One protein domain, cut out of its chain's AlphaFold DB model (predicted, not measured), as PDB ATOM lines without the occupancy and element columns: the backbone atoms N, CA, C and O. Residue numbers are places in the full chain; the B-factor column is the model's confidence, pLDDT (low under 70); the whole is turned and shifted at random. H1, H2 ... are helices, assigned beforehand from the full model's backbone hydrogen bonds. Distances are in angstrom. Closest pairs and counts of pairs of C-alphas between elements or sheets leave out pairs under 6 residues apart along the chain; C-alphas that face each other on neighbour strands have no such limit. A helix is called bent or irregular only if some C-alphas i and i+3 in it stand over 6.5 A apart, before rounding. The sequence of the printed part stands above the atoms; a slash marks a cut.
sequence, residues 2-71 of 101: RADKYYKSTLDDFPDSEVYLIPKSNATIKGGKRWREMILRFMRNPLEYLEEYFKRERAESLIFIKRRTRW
ATOM      1  N   ARG A   2     135.908 155.116 163.719       53.31
ATOM      2  CA  ARG A   2     136.401 155.667 164.999       53.31
ATOM      3  C   ARG A   2     137.468 156.736 164.721       53.31
ATOM      4  O   ARG A   2     138.501 156.414 164.139       53.31
ATOM      5  N   ALA A   3     137.214 157.992 165.090       54.53
ATOM      6  CA  ALA A   3     138.119 159.115 164.812       54.53
ATOM      7  C   ALA A   3     139.495 158.936 165.485       54.53
ATOM      8  O   ALA A   3     140.526 159.284 164.924       54.53
ATOM      9  N   ASP A   4     139.519 158.284 166.643       57.69
ATOM     10  CA  ASP A   4     140.720 157.900 167.383       57.69
ATOM     11  C   ASP A   4     141.671 156.981 166.599       57.69
ATOM     12  O   ASP A   4     142.865 156.986 166.883       57.69
ATOM     13  N   LYS A   5     141.194 156.219 165.603       58.62
ATOM     14  CA  LYS A   5     142.077 155.399 164.755       58.62
ATOM     15  C   LYS A   5     142.902 156.262 163.795       58.62
ATOM     16  O   LYS A   5     144.073 155.967 163.598       58.62
ATOM     17  N   TYR A   6     142.306 157.325 163.255       61.06
ATOM     18  CA  TYR A   6     142.971 158.252 162.336       61.06
ATOM     19  C   TYR A   6     144.012 159.108 163.048       61.06
ATOM     20  O   TYR A   6     145.144 159.214 162.596       61.06
ATOM     21  N   TYR A   7     143.659 159.661 164.209       62.94
ATOM     22  CA  TYR A   7     144.591 160.508 164.951       62.94
ATOM     23  C   TYR A   7     145.799 159.735 165.484       62.94
ATOM     24  O   TYR A   7     146.878 160.303 165.598       62.94
ATOM     25  N   LYS A   8     145.650 158.436 165.778       64.19
ATOM     26  CA  LYS A   8     146.770 157.598 166.225       64.19
ATOM     27  C   LYS A   8     147.846 157.427 165.158       64.19
ATOM     28  O   LYS A   8     149.008 157.515 165.514       64.19
ATOM     29  N   SER A   9     147.474 157.195 163.897       64.56
ATOM     30  CA  SER A   9     148.452 157.016 162.816       64.56
ATOM     31  C   SER A   9     149.160 158.318 162.449       64.56
ATOM     32  O   SER A   9     150.346 158.305 162.173       64.56
ATOM     33  N   THR A  10     148.452 159.448 162.504       66.69
ATOM     34  CA  THR A  10     149.004 160.747 162.085       66.69
ATOM     35  C   THR A  10     149.940 161.375 163.121       66.69
ATOM     36  O   THR A  10     150.722 162.259 162.795       66.69
ATOM     37  N   LEU A  11     149.898 160.933 164.382       69.69
ATOM     38  CA  LEU A  11     150.813 161.425 165.420       69.69
ATOM     39  C   LEU A  11     152.278 161.052 165.168       69.69
ATOM     40  O   LEU A  11     153.168 161.759 165.649       69.69
ATOM     41  N   ASP A  12     152.514 159.956 164.453       72.38
ATOM     42  CA  ASP A  12     153.860 159.485 164.131       72.38
ATOM     43  C   ASP A  12     154.443 160.232 162.915       72.38
ATOM     44  O   ASP A  12     155.659 160.371 162.810       72.38
ATOM     45  N   ASP A  13     153.590 160.809 162.061       77.25
ATOM     46  CA  ASP A  13     153.997 161.576 160.871       77.25
ATOM     47  C   ASP A  13     154.617 162.944 161.217       77.25
ATOM     48  O   ASP A  13     155.293 163.559 160.393       77.25
ATOM     49  N   PHE A  14     154.399 163.434 162.443       73.31
ATOM     50  CA  PHE A  14     154.869 164.745 162.899       73.31
ATOM     51  C   PHE A  14     155.707 164.628 164.181       73.31
ATOM     52  O   PHE A  14     155.247 165.018 165.260       73.31
ATOM     53  N   PRO A  15     156.935 164.083 164.114       70.19
ATOM     54  CA  PRO A  15     157.774 163.861 165.293       70.19
ATOM     55  C   PRO A  15     158.097 165.165 166.038       70.19
ATOM     56  O   PRO A  15     157.914 165.221 167.252       70.19
ATOM     57  N   ASP A  16     158.427 166.238 165.317       76.81
ATOM     58  CA  ASP A  16     158.883 167.509 165.906       76.81
ATOM     59  C   ASP A  16     157.757 168.498 166.246       76.81
ATOM     60  O   ASP A  16     158.000 169.565 166.811       76.81
ATOM     61  N   SER A  17     156.506 168.164 165.920       73.81
ATOM     62  CA  SER A  17     155.371 169.057 166.156       73.81
ATOM     63  C   SER A  17     154.680 168.754 167.481       73.81
ATOM     64  O   SER A  17     154.330 167.616 167.788       73.81
ATOM     65  N   GLU A  18     154.393 169.797 168.252       72.75
ATOM     66  CA  GLU A  18     153.484 169.715 169.396       72.75
ATOM     67  C   GLU A  18     152.042 169.550 168.886       72.75
ATOM     68  O   GLU A  18     151.399 170.526 168.489       72.75
ATOM     69  N   VAL A  19     151.556 168.307 168.863       74.31
ATOM     70  CA  VAL A  19     150.194 167.957 168.439       74.31
ATOM     71  C   VAL A  19     149.246 168.025 169.632       74.31
ATOM     72  O   VAL A  19     149.516 167.443 170.680       74.31
ATOM     73  N   TYR A  20     148.114 168.705 169.449       77.00
ATOM     74  CA  TYR A  20     147.042 168.787 170.435       77.00
ATOM     75  C   TYR A  20     145.823 168.037 169.915       77.00
ATOM     76  O   TYR A  20     145.419 168.177 168.762       77.00
ATOM     77  N   LEU A  21     145.201 167.266 170.796       78.00
ATOM     78  CA  LEU A  21     143.940 166.588 170.539       78.00
ATOM     79  C   LEU A  21     142.930 166.920 171.630       78.00
ATOM     80  O   LEU A  21     143.257 166.847 172.814       78.00
ATOM     81  N   ILE A  22     141.696 167.213 171.226       81.88
ATOM     82  CA  ILE A  22     140.544 167.247 172.124       81.88
ATOM     83  C   ILE A  22     139.937 165.836 172.140       81.88
ATOM     84  O   ILE A  22     139.340 165.416 171.139       81.88
ATOM     85  N   PRO A  23     140.104 165.062 173.228       75.12
ATOM     86  CA  PRO A  23     139.530 163.730 173.300       75.12
ATOM     87  C   PRO A  23     137.999 163.820 173.304       75.12
ATOM     88  O   PRO A  23     137.401 164.565 174.077       75.12
ATOM     89  N   LYS A  24     137.347 163.040 172.438       74.69
ATOM     90  CA  LYS A  24     135.890 162.849 172.499       74.69
ATOM     91  C   LYS A  24     135.525 161.952 173.683       74.69
ATOM     92  O   LYS A  24     136.354 161.182 174.158       74.69
ATOM     93  N   SER A  25     134.265 161.980 174.110       71.75
ATOM     94  CA  SER A  25     133.753 161.151 175.217       71.75
ATOM     95  C   SER A  25     133.991 159.643 175.042       71.75
ATOM     96  O   SER A  25     134.042 158.905 176.018       71.75
ATOM     97  N   ASN A  26     134.181 159.174 173.806       73.38
ATOM     98  CA  ASN A  26     134.491 157.786 173.463       73.38
ATOM     99  C   ASN A  26     135.984 157.528 173.162       73.38
ATOM    100  O   ASN A  26     136.332 156.466 172.628       73.38
ATOM    101  N   ALA A  27     136.866 158.489 173.456       70.25
ATOM    102  CA  ALA A  27     138.296 158.367 173.218       70.25
ATOM    103  C   ALA A  27     138.879 157.229 174.060       70.25
ATOM    104  O   ALA A  27     138.706 157.151 175.273       70.25
ATOM    105  N   THR A  28     139.582 156.312 173.398       71.94
ATOM    106  CA  THR A  28     140.180 155.163 174.080       71.94
ATOM    107  C   THR A  28     141.609 155.498 174.497       71.94
ATOM    108  O   THR A  28     142.426 155.853 173.651       71.94
ATOM    109  N   ILE A  29     141.943 155.298 175.775       72.00
ATOM    110  CA  ILE A  29     143.311 155.479 176.311       72.00
ATOM    111  C   ILE A  29     144.301 154.475 175.681       72.00
ATOM    112  O   ILE A  29     145.505 154.708 175.613       72.00
ATOM    113  N   LYS A  30     143.797 153.359 175.138       68.88
ATOM    114  CA  LYS A  30     144.584 152.368 174.393       68.88
ATOM    115  C   LYS A  30     145.117 152.978 173.085       68.88
ATOM    116  O   LYS A  30     144.384 153.083 172.103       68.88
ATOM    117  N   GLY A  31     146.390 153.362 173.073       72.69
ATOM    118  CA  GLY A  31     147.135 153.862 171.910       72.69
ATOM    119  C   GLY A  31     148.648 153.808 172.141       72.69
ATOM    120  O   GLY A  31     149.084 153.254 173.158       72.69
ATOM    121  N   GLY A  32     149.426 154.366 171.207       78.12
ATOM    122  CA  GLY A  32     150.882 154.519 171.330       78.12
ATOM    123  C   GLY A  32     151.286 155.425 172.500       78.12
ATOM    124  O   GLY A  32     150.440 156.091 173.102       78.12
ATOM    125  N   LYS A  33     152.580 155.444 172.845       82.88
ATOM    126  CA  LYS A  33     153.111 156.185 174.006       82.88
ATOM    127  C   LYS A  33     152.704 157.667 173.981       82.88
ATOM    128  O   LYS A  33     152.086 158.137 174.932       82.88
ATOM    129  N   ARG A  34     152.908 158.337 172.844       80.19
ATOM    130  CA  ARG A  34     152.582 159.758 172.632       80.19
ATOM    131  C   ARG A  34     151.089 160.073 172.799       80.19
ATOM    132  O   ARG A  34     150.722 161.060 173.424       80.19
ATOM    133  N   TRP A  35     150.212 159.189 172.312       82.19
ATOM    134  CA  TRP A  35     148.758 159.305 172.500       82.19
ATOM    135  C   TRP A  35     148.367 159.251 173.982       82.19
ATOM    136  O   TRP A  35     147.543 160.041 174.440       82.19
ATOM    137  N   ARG A  36     148.967 158.323 174.740       84.25
ATOM    138  CA  ARG A  36     148.710 158.193 176.181       84.25
ATOM    139  C   ARG A  36     149.196 159.420 176.936       84.25
ATOM    140  O   ARG A  36     148.457 159.937 177.762       84.25
ATOM    141  N   GLU A  37     150.399 159.894 176.632       86.06
ATOM    142  CA  GLU A  37     150.977 161.096 177.242       86.06
ATOM    143  C   GLU A  37     150.113 162.333 176.981       86.06
ATOM    144  O   GLU A  37     149.841 163.091 177.907       86.06
ATOM    145  N   MET A  38     149.590 162.490 175.764       84.44
ATOM    146  CA  MET A  38     148.703 163.598 175.410       84.44
ATOM    147  C   MET A  38     147.364 163.541 176.163       84.44
ATOM    148  O   MET A  38     146.921 164.553 176.704       84.44
ATOM    149  N   ILE A  39     146.742 162.358 176.273       84.38
ATOM    150  CA  ILE A  39     145.528 162.187 177.089       84.38
ATOM    151  C   ILE A  39     145.820 162.485 178.561       84.38
ATOM    152  O   ILE A  39     145.035 163.171 179.211       84.38
ATOM    153  N   LEU A  40     146.945 162.002 179.093       86.81
ATOM    154  CA  LEU A  40     147.340 162.267 180.475       86.81
ATOM    155  C   LEU A  40     147.589 163.758 180.718       86.81
ATOM    156  O   LEU A  40     147.196 164.264 181.766       86.81
ATOM    157  N   ARG A  41     148.188 164.473 179.757       87.25
ATOM    158  CA  ARG A  41     148.391 165.928 179.820       87.25
ATOM    159  C   ARG A  41     147.058 166.671 179.884       87.25
ATOM    160  O   ARG A  41     146.878 167.501 180.770       87.25
ATOM    161  N   PHE A  42     146.108 166.301 179.023       87.56
ATOM    162  CA  PHE A  42     144.744 166.836 179.058       87.56
ATOM    163  C   PHE A  42     144.035 166.536 180.387       87.56
ATOM    164  O   PHE A  42     143.419 167.420 180.969       87.56
ATOM    165  N   MET A  43     144.135 165.304 180.897       85.69
ATOM    166  CA  MET A  43     143.491 164.915 182.158       85.69
ATOM    167  C   MET A  43     144.112 165.593 183.383       85.69
ATOM    168  O   MET A  43     143.401 165.851 184.350       85.69
ATOM    169  N   ARG A  44     145.424 165.862 183.365       90.44
ATOM    170  CA  ARG A  44     146.138 166.485 184.486       90.44
ATOM    171  C   ARG A  44     145.740 167.947 184.669       90.44
ATOM    172  O   ARG A  44     145.545 168.364 185.806       90.44
ATOM    173  N   ASN A  45     145.633 168.708 183.580       89.44
ATOM    174  CA  ASN A  45     145.167 170.092 183.630       89.44
ATOM    175  C   ASN A  45     144.352 170.447 182.372       89.44
ATOM    176  O   ASN A  45     144.903 170.964 181.396       89.44
ATOM    177  N   PRO A  46     143.036 170.173 182.368       88.31
ATOM    178  CA  PRO A  46     142.215 170.360 181.177       88.31
ATOM    179  C   PRO A  46     142.056 171.835 180.797       88.31
ATOM    180  O   PRO A  46     141.976 172.144 179.613       88.31
ATOM    181  N   LEU A  47     142.026 172.749 181.775       89.56
ATOM    182  CA  LEU A  47     141.850 174.180 181.515       89.56
ATOM    183  C   LEU A  47     143.075 174.773 180.820       89.56
ATOM    184  O   LEU A  47     142.931 175.400 179.776       89.56
ATOM    185  N   GLU A  48     144.265 174.519 181.359       89.00
ATOM    186  CA  GLU A  48     145.528 174.978 180.770       89.00
ATOM    187  C   GLU A  48     145.733 174.383 179.371       89.00
ATOM    188  O   GLU A  48     146.052 175.098 178.423       89.00
ATOM    189  N   TYR A  49     145.447 173.088 179.208       89.19
ATOM    190  CA  TYR A  49     145.538 172.426 177.911       89.19
ATOM    191  C   TYR A  49     144.598 173.050 176.867       89.19
ATOM    192  O   TYR A  49     144.992 173.266 175.718       89.19
ATOM    193  N   LEU A  50     143.349 173.344 177.248       88.19
ATOM    194  CA  LEU A  50     142.385 173.999 176.362       88.19
ATOM    195  C   LEU A  50     142.785 175.445 176.060       88.19
ATOM    196  O   LEU A  50     142.615 175.896 174.929       88.19
ATOM    197  N   GLU A  51     143.339 176.169 177.029       88.56
ATOM    198  CA  GLU A  51     143.818 177.534 176.823       88.56
ATOM    199  C   GLU A  51     144.946 177.580 175.783       88.56
ATOM    200  O   GLU A  51     144.903 178.390 174.852       88.56
ATOM    201  N   GLU A  52     145.931 176.686 175.892       86.38
ATOM    202  CA  GLU A  52     146.997 176.549 174.897       86.38
ATOM    203  C   GLU A  52     146.458 176.173 173.513       86.38
ATOM    204  O   GLU A  52     146.853 176.773 172.508       86.38
ATOM    205  N   TYR A  53     145.524 175.217 173.463       88.00
ATOM    206  CA  TYR A  53     144.869 174.803 172.226       88.00
ATOM    207  C   TYR A  53     144.178 175.989 171.533       88.00
ATOM    208  O   TYR A  53     144.462 176.278 170.369       88.00
ATOM    209  N   PHE A  54     143.333 176.736 172.252       84.38
ATOM    210  CA  PHE A  54     142.591 177.861 171.677       84.38
ATOM    211  C   PHE A  54     143.499 179.030 171.276       84.38
ATOM    212  O   PHE A  54     143.226 179.704 170.277       84.38
ATOM    213  N   LYS A  55     144.599 179.278 172.002       85.25
ATOM    214  CA  LYS A  55     145.604 180.280 171.603       85.25
ATOM    215  C   LYS A  55     146.189 179.958 170.224       85.25
ATOM    216  O   LYS A  55     146.294 180.857 169.386       85.25
ATOM    217  N   ARG A  56     146.522 178.689 169.969       81.69
ATOM    218  CA  ARG A  56     147.050 178.232 168.673       81.69
ATOM    219  C   ARG A  56     145.997 178.258 167.575       81.69
ATOM    220  O   ARG A  56     146.246 178.854 166.529       81.69
ATOM    221  N   GLU A  57     144.805 177.721 167.835       84.44
ATOM    222  CA  GLU A  57     143.693 177.722 166.873       84.44
ATOM    223  C   GLU A  57     143.369 179.145 166.395       84.44
ATOM    224  O   GLU A  57     143.163 179.393 165.204       84.44
ATOM    225  N   ARG A  58     143.392 180.119 167.314       77.88
ATOM    226  CA  ARG A  58     143.173 181.530 166.987       77.88
ATOM    227  C   ARG A  58     144.284 182.095 166.106       77.88
ATOM    228  O   ARG A  58     143.984 182.810 165.149       77.88
ATOM    229  N   ALA A  59     145.546 181.791 166.406       78.31
ATOM    230  CA  ALA A  59     146.678 182.230 165.596       78.31
ATOM    231  C   ALA A  59     146.611 181.643 164.176       78.31
ATOM    232  O   ALA A  59     146.726 182.381 163.196       78.31
ATOM    233  N   GLU A  60     146.343 180.344 164.052       76.81
ATOM    234  CA  GLU A  60     146.223 179.648 162.767       76.81
ATOM    235  C   GLU A  60     145.028 180.140 161.949       76.81
ATOM    236  O   GLU A  60     145.168 180.419 160.757       76.81
ATOM    237  N   SER A  61     143.878 180.348 162.594       75.25
ATOM    238  CA  SER A  61     142.686 180.910 161.953       75.25
ATOM    239  C   SER A  61     142.947 182.313 161.417       75.25
ATOM    240  O   SER A  61     142.582 182.626 160.285       75.25
ATOM    241  N   LEU A  62     143.632 183.162 162.188       68.56
ATOM    242  CA  LEU A  62     144.003 184.507 161.751       68.56
ATOM    243  C   LEU A  62     145.001 184.477 160.589       68.56
ATOM    244  O   LEU A  62     144.856 185.261 159.652       68.56
ATOM    245  N   ILE A  63     145.979 183.568 160.605       72.19
ATOM    246  CA  ILE A  63     146.927 183.383 159.497       72.19
ATOM    247  C   ILE A  63     146.195 182.904 158.241       72.19
ATOM    248  O   ILE A  63     146.424 183.442 157.155       72.19
ATOM    249  N   PHE A  64     145.299 181.927 158.373       71.62
ATOM    250  CA  PHE A  64     144.509 181.399 157.265       71.62
ATOM    251  C   PHE A  64     143.609 182.472 156.657       71.62
ATOM    252  O   PHE A  64     143.635 182.682 155.443       71.62
ATOM    253  N   ILE A  65     142.869 183.198 157.498       67.88
ATOM    254  CA  ILE A  65     142.037 184.323 157.081       67.88
ATOM    255  C   ILE A  65     142.908 185.361 156.372       67.88
ATOM    256  O   ILE A  65     142.608 185.721 155.242       67.88
ATOM    257  N   LYS A  66     144.039 185.769 156.957       64.19
ATOM    258  CA  LYS A  66     144.953 186.756 156.364       64.19
ATOM    259  C   LYS A  66     145.493 186.322 154.996       64.19
ATOM    260  O   LYS A  66     145.563 187.155 154.090       64.19
ATOM    261  N   ARG A  67     145.826 185.035 154.828       69.62
ATOM    262  CA  ARG A  67     146.236 184.438 153.543       69.62
ATOM    263  C   ARG A  67     145.094 184.440 152.524       69.62
ATOM    264  O   ARG A  67     145.308 184.853 151.389       69.62
ATOM    265  N   ARG A  68     143.882 184.040 152.925       67.31
ATOM    266  CA  ARG A  68     142.689 183.990 152.058       67.31
ATOM    267  C   ARG A  68     142.184 185.367 151.651       67.31
ATOM    268  O   ARG A  68     141.821 185.565 150.499       67.31
ATOM    269  N   THR A  69     142.176 186.322 152.573       64.38
ATOM    270  CA  THR A  69     141.657 187.673 152.334       64.38
ATOM    271  C   THR A  69     142.717 188.636 151.821       64.38
ATOM    272  O   THR A  69     142.437 189.824 151.733       64.38
ATOM    273  N   ARG A  70     143.940 188.165 151.528       60.00
ATOM    274  CA  ARG A  70     145.024 188.934 150.891       60.00
ATOM    275  C   ARG A  70     145.143 190.371 151.431       60.00
ATOM    276  O   ARG A  70     145.161 191.325 150.665       60.00
ATOM    277  N   TRP A  71     145.200 190.512 152.760       60.06
ATOM    278  CA  TRP A  71     145.340 191.794 153.483       60.06
ATOM    279  C   TRP A  71     144.138 192.763 153.476       60.06
ATOM    280  O   TRP A  71     144.212 193.801 154.133       60.06
TER     281      TRP A  71
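AT A GLANCE: This is residues 2 to 71 of the 101 residues of an uncharacterized protein of Saccharolobus solfataricus (UniProt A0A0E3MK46). A long helix, H3, meets the shorter helix H2 at a corner near their ends, and its far part, with the few residues after it, sticks out as an arm (residues 57 to 71) from a small body. That body holds H2, the first residues of H3, the short helix H1 near the beginning of H2, and a long loop, residues 11 to 32. The printed part has 70 residues with three named helices, H1, H2 and H3 in that order along the chain, and no named strand; the class is all helix. The whole is loose, with a radius of gyration of the C-alphas of 14.2 A, and elongated, spanning 45 by 26 by 24 A, with the arm making the length.

IN THESE COORDINATES: Begin with H3, residues 46 to 68: find C-alpha 46 at (142.215, 170.360, 181.177), and from there the helix runs 32.2 A to C-alpha 68 at (142.689, 183.990, 152.058). Just before it in the chain is H2, residues 33 to 44, 16.3 A from first to last C-alpha; look for its last C-alpha, that of Arg 44, at (146.138, 166.485, 184.486). Near the first printed residue is H1, residues 3 to 10, which begins at C-alpha 3, (138.119, 159.115, 164.812). No helix is bent or irregular.

HOW THE PARTS SIT: Start again at H3 and look at Tyr 49: its C-alpha is 5.8 A from that of Phe 42 in H2, the closest C-alphas of the two helices. H2 and H3 are close but not clearly touching, with 2 pairs of C-alphas within 8 A. They run opposite ways at a steep tilt of 69 degrees, only just short of about perpendicular. Move along H2 to Trp 35, and you will find the C-alpha of Lys 8 in H1 at 6.8 A, the closest pair of C-alphas of H1 and H2. These two helices are also close but not clearly touching, at a steep tilt of 55 degrees, opposite ways. H1 and H3 are apart. In the backbones of H2 and H3 every O i to N i+4 pair is within hydrogen-bond range, and in H1 3 of 4 are.

THE WHOLE: The two C-alphas farthest apart are those of Lys 30 and Trp 71, at 44.6 A. Residues 57 to 71, of which 57 to 68 belong to H3, stand free; without them the body of 55 residues spans 26 by 25 by 17 A. The printed part has no cut. The link from H1 to H2, with 22 residues, is long, and the link from H2 to H3, with 1 residue, is tight. The mean pLDDT of the printed part is 75.7, and it is under 70 at residues 2 to 11, 30, 62 and 65 to 71.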